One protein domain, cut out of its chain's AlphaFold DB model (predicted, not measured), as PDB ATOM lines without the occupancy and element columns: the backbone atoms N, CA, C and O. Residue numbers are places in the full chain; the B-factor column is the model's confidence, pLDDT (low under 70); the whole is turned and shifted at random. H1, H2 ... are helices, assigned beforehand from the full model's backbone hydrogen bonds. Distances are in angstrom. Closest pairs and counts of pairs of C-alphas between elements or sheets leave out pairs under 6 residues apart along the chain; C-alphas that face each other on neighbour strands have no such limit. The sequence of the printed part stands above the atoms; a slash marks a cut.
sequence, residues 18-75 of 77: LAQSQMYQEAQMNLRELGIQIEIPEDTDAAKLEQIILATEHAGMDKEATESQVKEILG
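AT A GLANCE: This is residues 18 to 75 of the 77 residues of an uncharacterized protein of Tropicimonas isoalkanivorans (UniProt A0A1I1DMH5). Three helices make a small, compact body: H2 and H3 form a helical hairpin, and the longest helix, H1, packs on H2 at a shallow tilt. The long link of residues 34 to 45 runs back from the end of H1 to the start of H2, on the side away from H2, where H1 and H3 are near each other without touching. The printed part has 58 residues with three named helices, in the order H1, H2, H3, and no named strand; the class is all helix. The radius of gyration of the C-alphas is 10.1 A, and the C-alphas span 31 by 21 by 17 A, an outline that is only just elongated.

IN THESE COORDINATES: H1 holds residues 18 to 33 and is 22.7 A long from first to last C-alpha, beginning with C-alpha 18 at (54.609, 17.951, -45.680). After residues 34 to 45, H2 holds residues 46 to 57, 16.4 A from first to last C-alpha, with C-alpha 46 at (47.506, 14.663, -38.575). H3 holds residues 63 to 74, 16.3 A from first to last C-alpha, and ends with C-alpha 74 at (37.739, 19.455, -33.967).

HOW THE PARTS SIT: H1 and H2 touch, with 18 pairs of C-alphas within 8 A. Their closest C-alphas, those of Ala 27 and Ile 53, are 4.9 A apart. They run the same way at a shallow tilt of 30 degrees, centre to centre 8.8 A. H2 and H3 touch as well, with 9 pairs of C-alphas within 8 A; their closest C-alphas, those of Ile 52 and Val 70, are 5.9 A apart. This hairpin runs opposite ways at a shallow tilt of 5 degrees, centre to centre 10.7 A. H1 and H3 are near each other, with 5 pairs of C-alphas within 10 A but no pair within 8 A. In H1, H2 and H3 every backbone O i to N i+4 pair is within hydrogen-bond range.

THE WHOLE: The two C-alphas farthest apart are those of Leu 18 and Met 61, at 31.2 A, while the first and last printed C-alphas, Leu 18 and Gly 75, are 23.9 A apart. The printed part has no cut. The link from H1 to H2 is long, with 12 residues, whose C-alphas lie 7 to 13 A from the mean of the C-alphas; the link from H2 to H3 is tight, with 5 residues. The mean pLDDT of the printed part is 85.3, and the model's confidence is under 70 at residue 18 and residues 59 to 61.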
ATOM      1  N   LEU A  18      55.109  18.054 -44.306       67.62
ATOM      2  CA  LEU A  18      54.609  17.951 -45.680       67.62
ATOM      3  C   LEU A  18      53.370  17.052 -45.776       67.62
ATOM      4  O   LEU A  18      52.420  17.404 -46.469       67.62
ATOM      5  N   ALA A  19      53.362  15.922 -45.063       74.25
ATOM      6  CA  ALA A  19      52.214  15.018 -45.028       74.25
ATOM      7  C   ALA A  19      50.990  15.677 -44.369       74.25
ATOM      8  O   ALA A  19      49.893  15.632 -44.919       74.25
ATOM      9  N   GLN A  20      51.194  16.378 -43.247       77.12
ATOM     10  CA  GLN A  20      50.128  17.116 -42.565       77.12
ATOM     11  C   GLN A  20      49.525  18.207 -43.460       77.12
ATOM     12  O   GLN A  20      48.307  18.353 -43.516       77.12
ATOM     13  N   SER A  21      50.356  18.929 -44.221       81.69
ATOM     14  CA  SER A  21      49.877  19.950 -45.158       81.69
ATOM     15  C   SER A  21      49.013  19.375 -46.284       81.69
ATOM     16  O   SER A  21      48.068  20.040 -46.702       81.69
ATOM     17  N   GLN A  22      49.329  18.181 -46.794       85.19
ATOM     18  CA  GLN A  22      48.515  17.528 -47.826       85.19
ATOM     19  C   GLN A  22      47.167  17.087 -47.255       85.19
ATOM     20  O   GLN A  22      46.130  17.411 -47.824       85.19
ATOM     21  N   MET A  23      47.185  16.450 -46.084       88.19
ATOM     22  CA  MET A  23      45.973  16.009 -45.391       88.19
ATOM     23  C   MET A  23      45.056  17.179 -45.027       88.19
ATOM     24  O   MET A  23      43.842  17.078 -45.153       88.19
ATOM     25  N   TYR A  24      45.627  18.313 -44.622       90.62
ATOM     26  CA  TYR A  24      44.862  19.530 -44.366       90.62
ATOM     27  C   TYR A  24      44.124  20.010 -45.618       90.62
ATOM     28  O   TYR A  24      42.924  20.276 -45.572       90.62
ATOM     29  N   GLN A  25      44.832  20.096 -46.749       89.88
ATOM     30  CA  GLN A  25      44.229  20.528 -48.010       89.88
ATOM     31  C   GLN A  25      43.129  19.573 -48.471       89.88
ATOM     32  O   GLN A  25      42.087  20.038 -48.921       89.88
ATOM     33  N   GLU A  26      43.348  18.268 -48.336       90.94
ATOM     34  CA  GLU A  26      42.375  17.237 -48.692       90.94
ATOM     35  C   GLU A  26      41.123  17.313 -47.811       90.94
ATOM     36  O   GLU A  26      40.018  17.462 -48.326       90.94
ATOM     37  N   ALA A  27      41.291  17.341 -46.489       89.56
ATOM     38  CA  ALA A  27      40.188  17.473 -45.544       89.56
ATOM     39  C   ALA A  27      39.358  18.744 -45.812       89.56
ATOM     40  O   ALA A  27      38.131  18.697 -45.905       89.56
ATOM     41  N   GLN A  28      40.029  19.884 -46.000       90.75
ATOM     42  CA  GLN A  28      39.378  21.166 -46.272       90.75
ATOM     43  C   GLN A  28      38.663  21.179 -47.632       90.75
ATOM     44  O   GLN A  28      37.610  21.810 -47.775       90.75
ATOM     45  N   MET A  29      39.224  20.495 -48.635       91.44
ATOM     46  CA  MET A  29      38.616  20.338 -49.954       91.44
ATOM     47  C   MET A  29      37.359  19.479 -49.871       91.44
ATOM     48  O   MET A  29      36.313  19.936 -50.320       91.44
ATOM     49  N   ASN A  30      37.422  18.315 -49.225       90.12
ATOM     50  CA  ASN A  30      36.283  17.409 -49.091       90.12
ATOM     51  C   ASN A  30      35.115  18.077 -48.353       90.12
ATOM     52  O   ASN A  30      33.969  18.007 -48.798       90.12
ATOM     53  N   LEU A  31      35.391  18.809 -47.266       88.50
ATOM     54  CA  LEU A  31      34.370  19.605 -46.575       88.50
ATOM     55  C   LEU A  31      33.725  20.630 -47.513       88.50
ATOM     56  O   LEU A  31      32.499  20.751 -47.556       88.50
ATOM     57  N   ARG A  32      34.535  21.337 -48.308       89.19
ATOM     58  CA  ARG A  32      34.040  22.315 -49.281       89.19
ATOM     59  C   ARG A  32      33.217  21.659 -50.392       89.19
ATOM     60  O   ARG A  32      32.198  22.231 -50.775       89.19
ATOM     61  N   GLU A  33      33.611  20.490 -50.887       88.06
ATOM     62  CA  GLU A  33      32.865  19.732 -51.902       88.06
ATOM     63  C   GLU A  33      31.512  19.243 -51.375       88.06
ATOM     64  O   GLU A  33      30.505  19.327 -52.078       88.06
ATOM     65  N   LEU A  34      31.449  18.855 -50.099       86.25
ATOM     66  CA  LEU A  34      30.202  18.551 -49.391       86.25
ATOM     67  C   LEU A  34      29.383  19.813 -49.048       86.25
ATOM     68  O   LEU A  34      28.264  19.734 -48.536       86.25
ATOM     69  N   GLY A  35      29.920  21.007 -49.320       87.06
ATOM     70  CA  GLY A  35      29.316  22.299 -48.997       87.06
ATOM     71  C   GLY A  35      29.296  22.617 -47.499       87.06
ATOM     72  O   GLY A  35      28.489  23.448 -47.068       87.06
ATOM     73  N   ILE A  36      30.105  21.926 -46.699       86.94
ATOM     74  CA  ILE A  36      30.275  22.148 -45.264       86.94
ATOM     75  C   ILE A  36      31.211  23.348 -45.072       86.94
ATOM     76  O   ILE A  36      32.333  23.372 -45.575       86.94
ATOM     77  N   GLN A  37      30.741  24.368 -44.352       86.19
ATOM     78  CA  GLN A  37      31.494  25.601 -44.090       86.19
ATOM     79  C   GLN A  37      32.227  25.512 -42.746       86.19
ATOM     80  O   GLN A  37      31.971  26.300 -41.840       86.19
ATOM     81  N   ILE A  38      33.109  24.521 -42.610       86.31
ATOM     82  CA  ILE A  38      34.006  24.386 -41.455       86.31
ATOM     83  C   ILE A  38      35.424  24.718 -41.909       86.31
ATOM     84  O   ILE A  38      35.900  24.191 -42.917       86.31
ATOM     85  N   GLU A  39      36.094  25.587 -41.161       89.19
ATOM     86  CA  GLU A  39      37.526  25.829 -41.303       89.19
ATOM     87  C   GLU A  39      38.270  24.935 -40.322       89.19
ATOM     88  O   GLU A  39      38.054  24.998 -39.109       89.19
ATOM     89  N   ILE A  40      39.126  24.077 -40.861       89.25
ATOM     90  CA  ILE A  40      40.013  23.260 -40.052       89.25
ATOM     91  C   ILE A  40      41.135  24.181 -39.540       89.25
ATOM     92  O   ILE A  40      41.708  24.936 -40.322       89.25
ATOM     93  N   PRO A  41      41.473  24.160 -38.245       87.94
ATOM     94  CA  PRO A  41      42.639  24.878 -37.735       87.94
ATOM     95  C   PRO A  41      43.949  24.337 -38.337       87.94
ATOM     96  O   PRO A  41      44.125  23.121 -38.431       87.94
ATOM     97  N   GLU A  42      44.894  25.203 -38.714       83.19
ATOM     98  CA  GLU A  42      46.190  24.781 -39.291       83.19
ATOM     99  C   GLU A  42      47.059  23.973 -38.306       83.19
ATOM    100  O   GLU A  42      47.930  23.211 -38.720       83.19
ATOM    101  N   ASP A  43      46.812  24.116 -37.002       82.75
ATOM    102  CA  ASP A  43      47.453  23.362 -35.922       82.75
ATOM    103  C   ASP A  43      46.783  22.005 -35.646       82.75
ATOM    104  O   ASP A  43      47.205  21.280 -34.745       82.75
ATOM    105  N   THR A  44      45.769  21.625 -36.430       84.75
ATOM    106  CA  THR A  44      45.094  20.331 -36.295       84.75
ATOM    107  C   THR A  44      46.067  19.182 -36.552       84.75
ATOM    108  O   THR A  44      46.669  19.066 -37.623       84.75
ATOM    109  N   ASP A  45      46.196  18.292 -35.568       87.88
ATOM    110  CA  ASP A  45      47.040  17.105 -35.661       87.88
ATOM    111  C   ASP A  45      46.683  16.231 -36.868       87.88
ATOM    112  O   ASP A  45      45.509  16.039 -37.196       87.88
ATOM    113  N   ALA A  46      47.694  15.596 -37.465       85.81
ATOM    114  CA  ALA A  46      47.506  14.663 -38.575       85.81
ATOM    115  C   ALA A  46      46.443  13.585 -38.269       85.81
ATOM    116  O   ALA A  46      45.575  13.321 -39.092       85.81
ATOM    117  N   ALA A  47      46.417  13.039 -37.050       87.62
ATOM    118  CA  ALA A  47      45.420  12.040 -36.656       87.62
ATOM    119  C   ALA A  47      43.968  12.562 -36.683       87.62
ATOM    120  O   ALA A  47      43.040  11.788 -36.909       87.62
ATOM    121  N   LYS A  48      43.751  13.860 -36.434       89.81
ATOM    122  CA  LYS A  48      42.428  14.491 -36.542       89.81
ATOM    123  C   LYS A  48      42.081  14.779 -38.000       89.81
ATOM    124  O   LYS A  48      40.959  14.513 -38.412       89.81
ATOM    125  N   LEU A  49      43.047  15.255 -38.788       90.00
ATOM    126  CA  LEU A  49      42.875  15.469 -40.228       90.00
ATOM    127  C   LEU A  49      42.473  14.174 -40.947       90.00
ATOM    128  O   LEU A  49      41.538  14.184 -41.735       90.00
ATOM    129  N   GLU A  50      43.120  13.053 -40.628       89.88
ATOM    130  CA  GLU A  50      42.787  11.737 -41.189       89.88
ATOM    131  C   GLU A  50      41.353  11.308 -40.844       89.88
ATOM    132  O   GLU A  50      40.613  10.851 -41.713       89.88
ATOM    133  N   GLN A  51      40.915  11.521 -39.599       89.38
ATOM    134  CA  GLN A  51      39.533  11.241 -39.194       89.38
ATOM    135  C   GLN A  51      38.519  12.102 -39.954       89.38
ATOM    136  O   GLN A  51      37.463  11.600 -40.335       89.38
ATOM    137  N   ILE A  52      38.845  13.374 -40.206       89.75
ATOM    138  CA  ILE A  52      38.002  14.273 -41.004       89.75
ATOM    139  C   ILE A  52      37.920  13.774 -42.447       89.75
ATOM    140  O   ILE A  52      36.818  13.670 -42.978       89.75
ATOM    141  N   ILE A  53      39.047  13.404 -43.065       90.19
ATOM    142  CA  ILE A  53      39.071  12.851 -44.428       90.19
ATOM    143  C   ILE A  53      38.170  11.616 -44.503       90.19
ATOM    144  O   ILE A  53      37.237  11.603 -45.303       90.19
ATOM    145  N   LEU A  54      38.349  10.649 -43.601       88.62
ATOM    146  CA  LEU A  54      37.544   9.426 -43.565       88.62
ATOM    147  C   LEU A  54      36.047   9.707 -43.378       88.62
ATOM    148  O   LEU A  54      35.223   9.089 -44.057       88.62
ATOM    149  N   ALA A  55      35.690  10.642 -42.491       87.19
ATOM    150  CA  ALA A  55      34.303  11.054 -42.284       87.19
ATOM    151  C   ALA A  55      33.709  11.683 -43.556       87.19
ATOM    152  O   ALA A  55      32.578  11.383 -43.928       87.19
ATOM    153  N   THR A  56      34.490  12.502 -44.265       86.44
ATOM    154  CA  THR A  56      34.051  13.161 -45.502       86.44
ATOM    155  C   THR A  56      33.988  12.235 -46.720       86.44
ATOM    156  O   THR A  56      33.068  12.363 -47.522       86.44
ATOM    157  N   GLU A  57      34.885  11.255 -46.853       83.19
ATOM    158  CA  GLU A  57      34.834  10.257 -47.934       83.19
ATOM    159  C   GLU A  57      33.597   9.350 -47.821       83.19
ATOM    160  O   GLU A  57      33.004   8.962 -48.829       83.19
ATOM    161  N   HIS A  58      33.170   9.044 -46.591       71.88
ATOM    162  CA  HIS A  58      31.980   8.230 -46.320       71.88
ATOM    163  C   HIS A  58      30.697   9.062 -46.178       71.88
ATOM    164  O   HIS A  58      29.622   8.492 -45.984       71.88
ATOM    165  N   ALA A  59      30.786  10.391 -46.309       69.38
ATOM    166  CA  ALA A  59      29.682  11.316 -46.062       69.38
ATOM    167  C   ALA A  59      28.467  11.074 -46.961       69.38
ATOM    168  O   ALA A  59      27.352  11.328 -46.514       69.38
ATOM    169  N   GLY A  60      28.673  10.559 -48.184       63.28
ATOM    170  CA  GLY A  60      27.692   9.913 -49.074       63.28
ATOM    171  C   GLY A  60      26.345  10.621 -49.306       63.28
ATOM    172  O   GLY A  60      26.033  10.997 -50.433       63.28
ATOM    173  N   MET A  61      25.509  10.745 -48.271       59.72
ATOM    174  CA  MET A  61      24.181  11.370 -48.298       59.72
ATOM    175  C   MET A  61      23.822  12.220 -47.063       59.72
ATOM    176  O   MET A  61      22.797  12.898 -47.116       59.72
ATOM    177  N   ASP A  62      24.603  12.221 -45.974       79.38
ATOM    178  CA  ASP A  62      24.243  12.930 -44.732       79.38
ATOM    179  C   ASP A  62      25.279  13.996 -44.359       79.38
ATOM    180  O   ASP A  62      26.236  13.789 -43.603       79.38
ATOM    181  N   LYS A  63      25.068  15.174 -44.942       81.81
ATOM    182  CA  LYS A  63      25.905  16.349 -44.725       81.81
ATOM    183  C   LYS A  63      25.852  16.838 -43.276       81.81
ATOM    184  O   LYS A  63      26.885  17.248 -42.760       81.81
ATOM    185  N   GLU A  64      24.685  16.811 -42.633       84.25
ATOM    186  CA  GLU A  64      24.530  17.301 -41.256       84.25
ATOM    187  C   GLU A  64      25.236  16.377 -40.261       84.25
ATOM    188  O   GLU A  64      25.954  16.864 -39.388       84.25
ATOM    189  N   ALA A  65      25.112  15.055 -40.435       86.00
ATOM    190  CA  ALA A  65      25.846  14.091 -39.619       86.00
ATOM    191  C   ALA A  65      27.363  14.252 -39.786       86.00
ATOM    192  O   ALA A  65      28.094  14.286 -38.796       86.00
ATOM    193  N   THR A  66      27.828  14.429 -41.026       88.00
ATOM    194  CA  THR A  66      29.251  14.665 -41.318       88.00
ATOM    195  C   THR A  66      29.733  15.972 -40.689       88.00
ATOM    196  O   THR A  66      30.794  16.010 -40.076       88.00
ATOM    197  N   GLU A  67      28.951  17.047 -40.787       88.88
ATOM    198  CA  GLU A  67      29.286  18.342 -40.193       88.88
ATOM    199  C   GLU A  67      29.387  18.258 -38.664       88.88
ATOM    200  O   GLU A  67      30.344  18.769 -38.083       88.88
ATOM    201  N   SER A  68      28.430  17.588 -38.016       89.25
ATOM    202  CA  SER A  68      28.448  17.362 -36.568       89.25
ATOM    203  C   SER A  68      29.670  16.544 -36.148       89.25
ATOM    204  O   SER A  68      30.378  16.928 -35.223       89.25
ATOM    205  N   GLN A  69      29.977  15.470 -36.879       89.00
ATOM    206  CA  GLN A  69      31.127  14.614 -36.597       89.00
ATOM    207  C   GLN A  69      32.458  15.359 -36.762       89.00
ATOM    208  O   GLN A  69      33.372  15.206 -35.957       89.00
ATOM    209  N   VAL A  70      32.575  16.209 -37.782       89.38
ATOM    210  CA  VAL A  70      33.771  17.032 -38.005       89.38
ATOM    211  C   VAL A  70      33.939  18.060 -36.883       89.38
ATOM    212  O   VAL A  70      35.057  18.254 -36.406       89.38
ATOM    213  N   LYS A  71      32.850  18.677 -36.402       89.56
ATOM    214  CA  LYS A  71      32.890  19.580 -35.235       89.56
ATOM    215  C   LYS A  71      33.317  18.858 -33.962       89.56
ATOM    216  O   LYS A  71      34.122  19.413 -33.216       89.56
ATOM    217  N   GLU A  72      32.845  17.632 -33.747       90.00
ATOM    218  CA  GLU A  72      33.243  16.794 -32.609       90.00
ATOM    219  C   GLU A  72      34.746  16.465 -32.662       90.00
ATOM    220  O   GLU A  72      35.465  16.682 -31.686       90.00
ATOM    221  N   ILE A  73      35.261  16.042 -33.826       88.62
ATOM    222  CA  ILE A  73      36.696  15.757 -34.033       88.62
ATOM    223  C   ILE A  73      37.557  17.004 -33.763       88.62
ATOM    224  O   ILE A  73      38.645  16.920 -33.177       88.62
ATOM    225  N   LEU A  74      37.071  18.173 -34.184       87.25
ATOM    226  CA  LEU A  74      37.739  19.455 -33.967       87.25
ATOM    227  C   LEU A  74      37.562  19.998 -32.539       87.25
ATOM    228  O   LEU A  74      38.348  20.850 -32.126       87.25
ATOM    229  N   GLY A  75      36.609  19.478 -31.759       84.31
ATOM    230  CA  GLY A  75      36.302  19.939 -30.404       84.31
ATOM    231  C   GLY A  75      35.611  21.306 -30.369       84.31
ATOM    232  O   GLY A  75      35.903  22.114 -29.491       84.31
TER     233      GLY A  75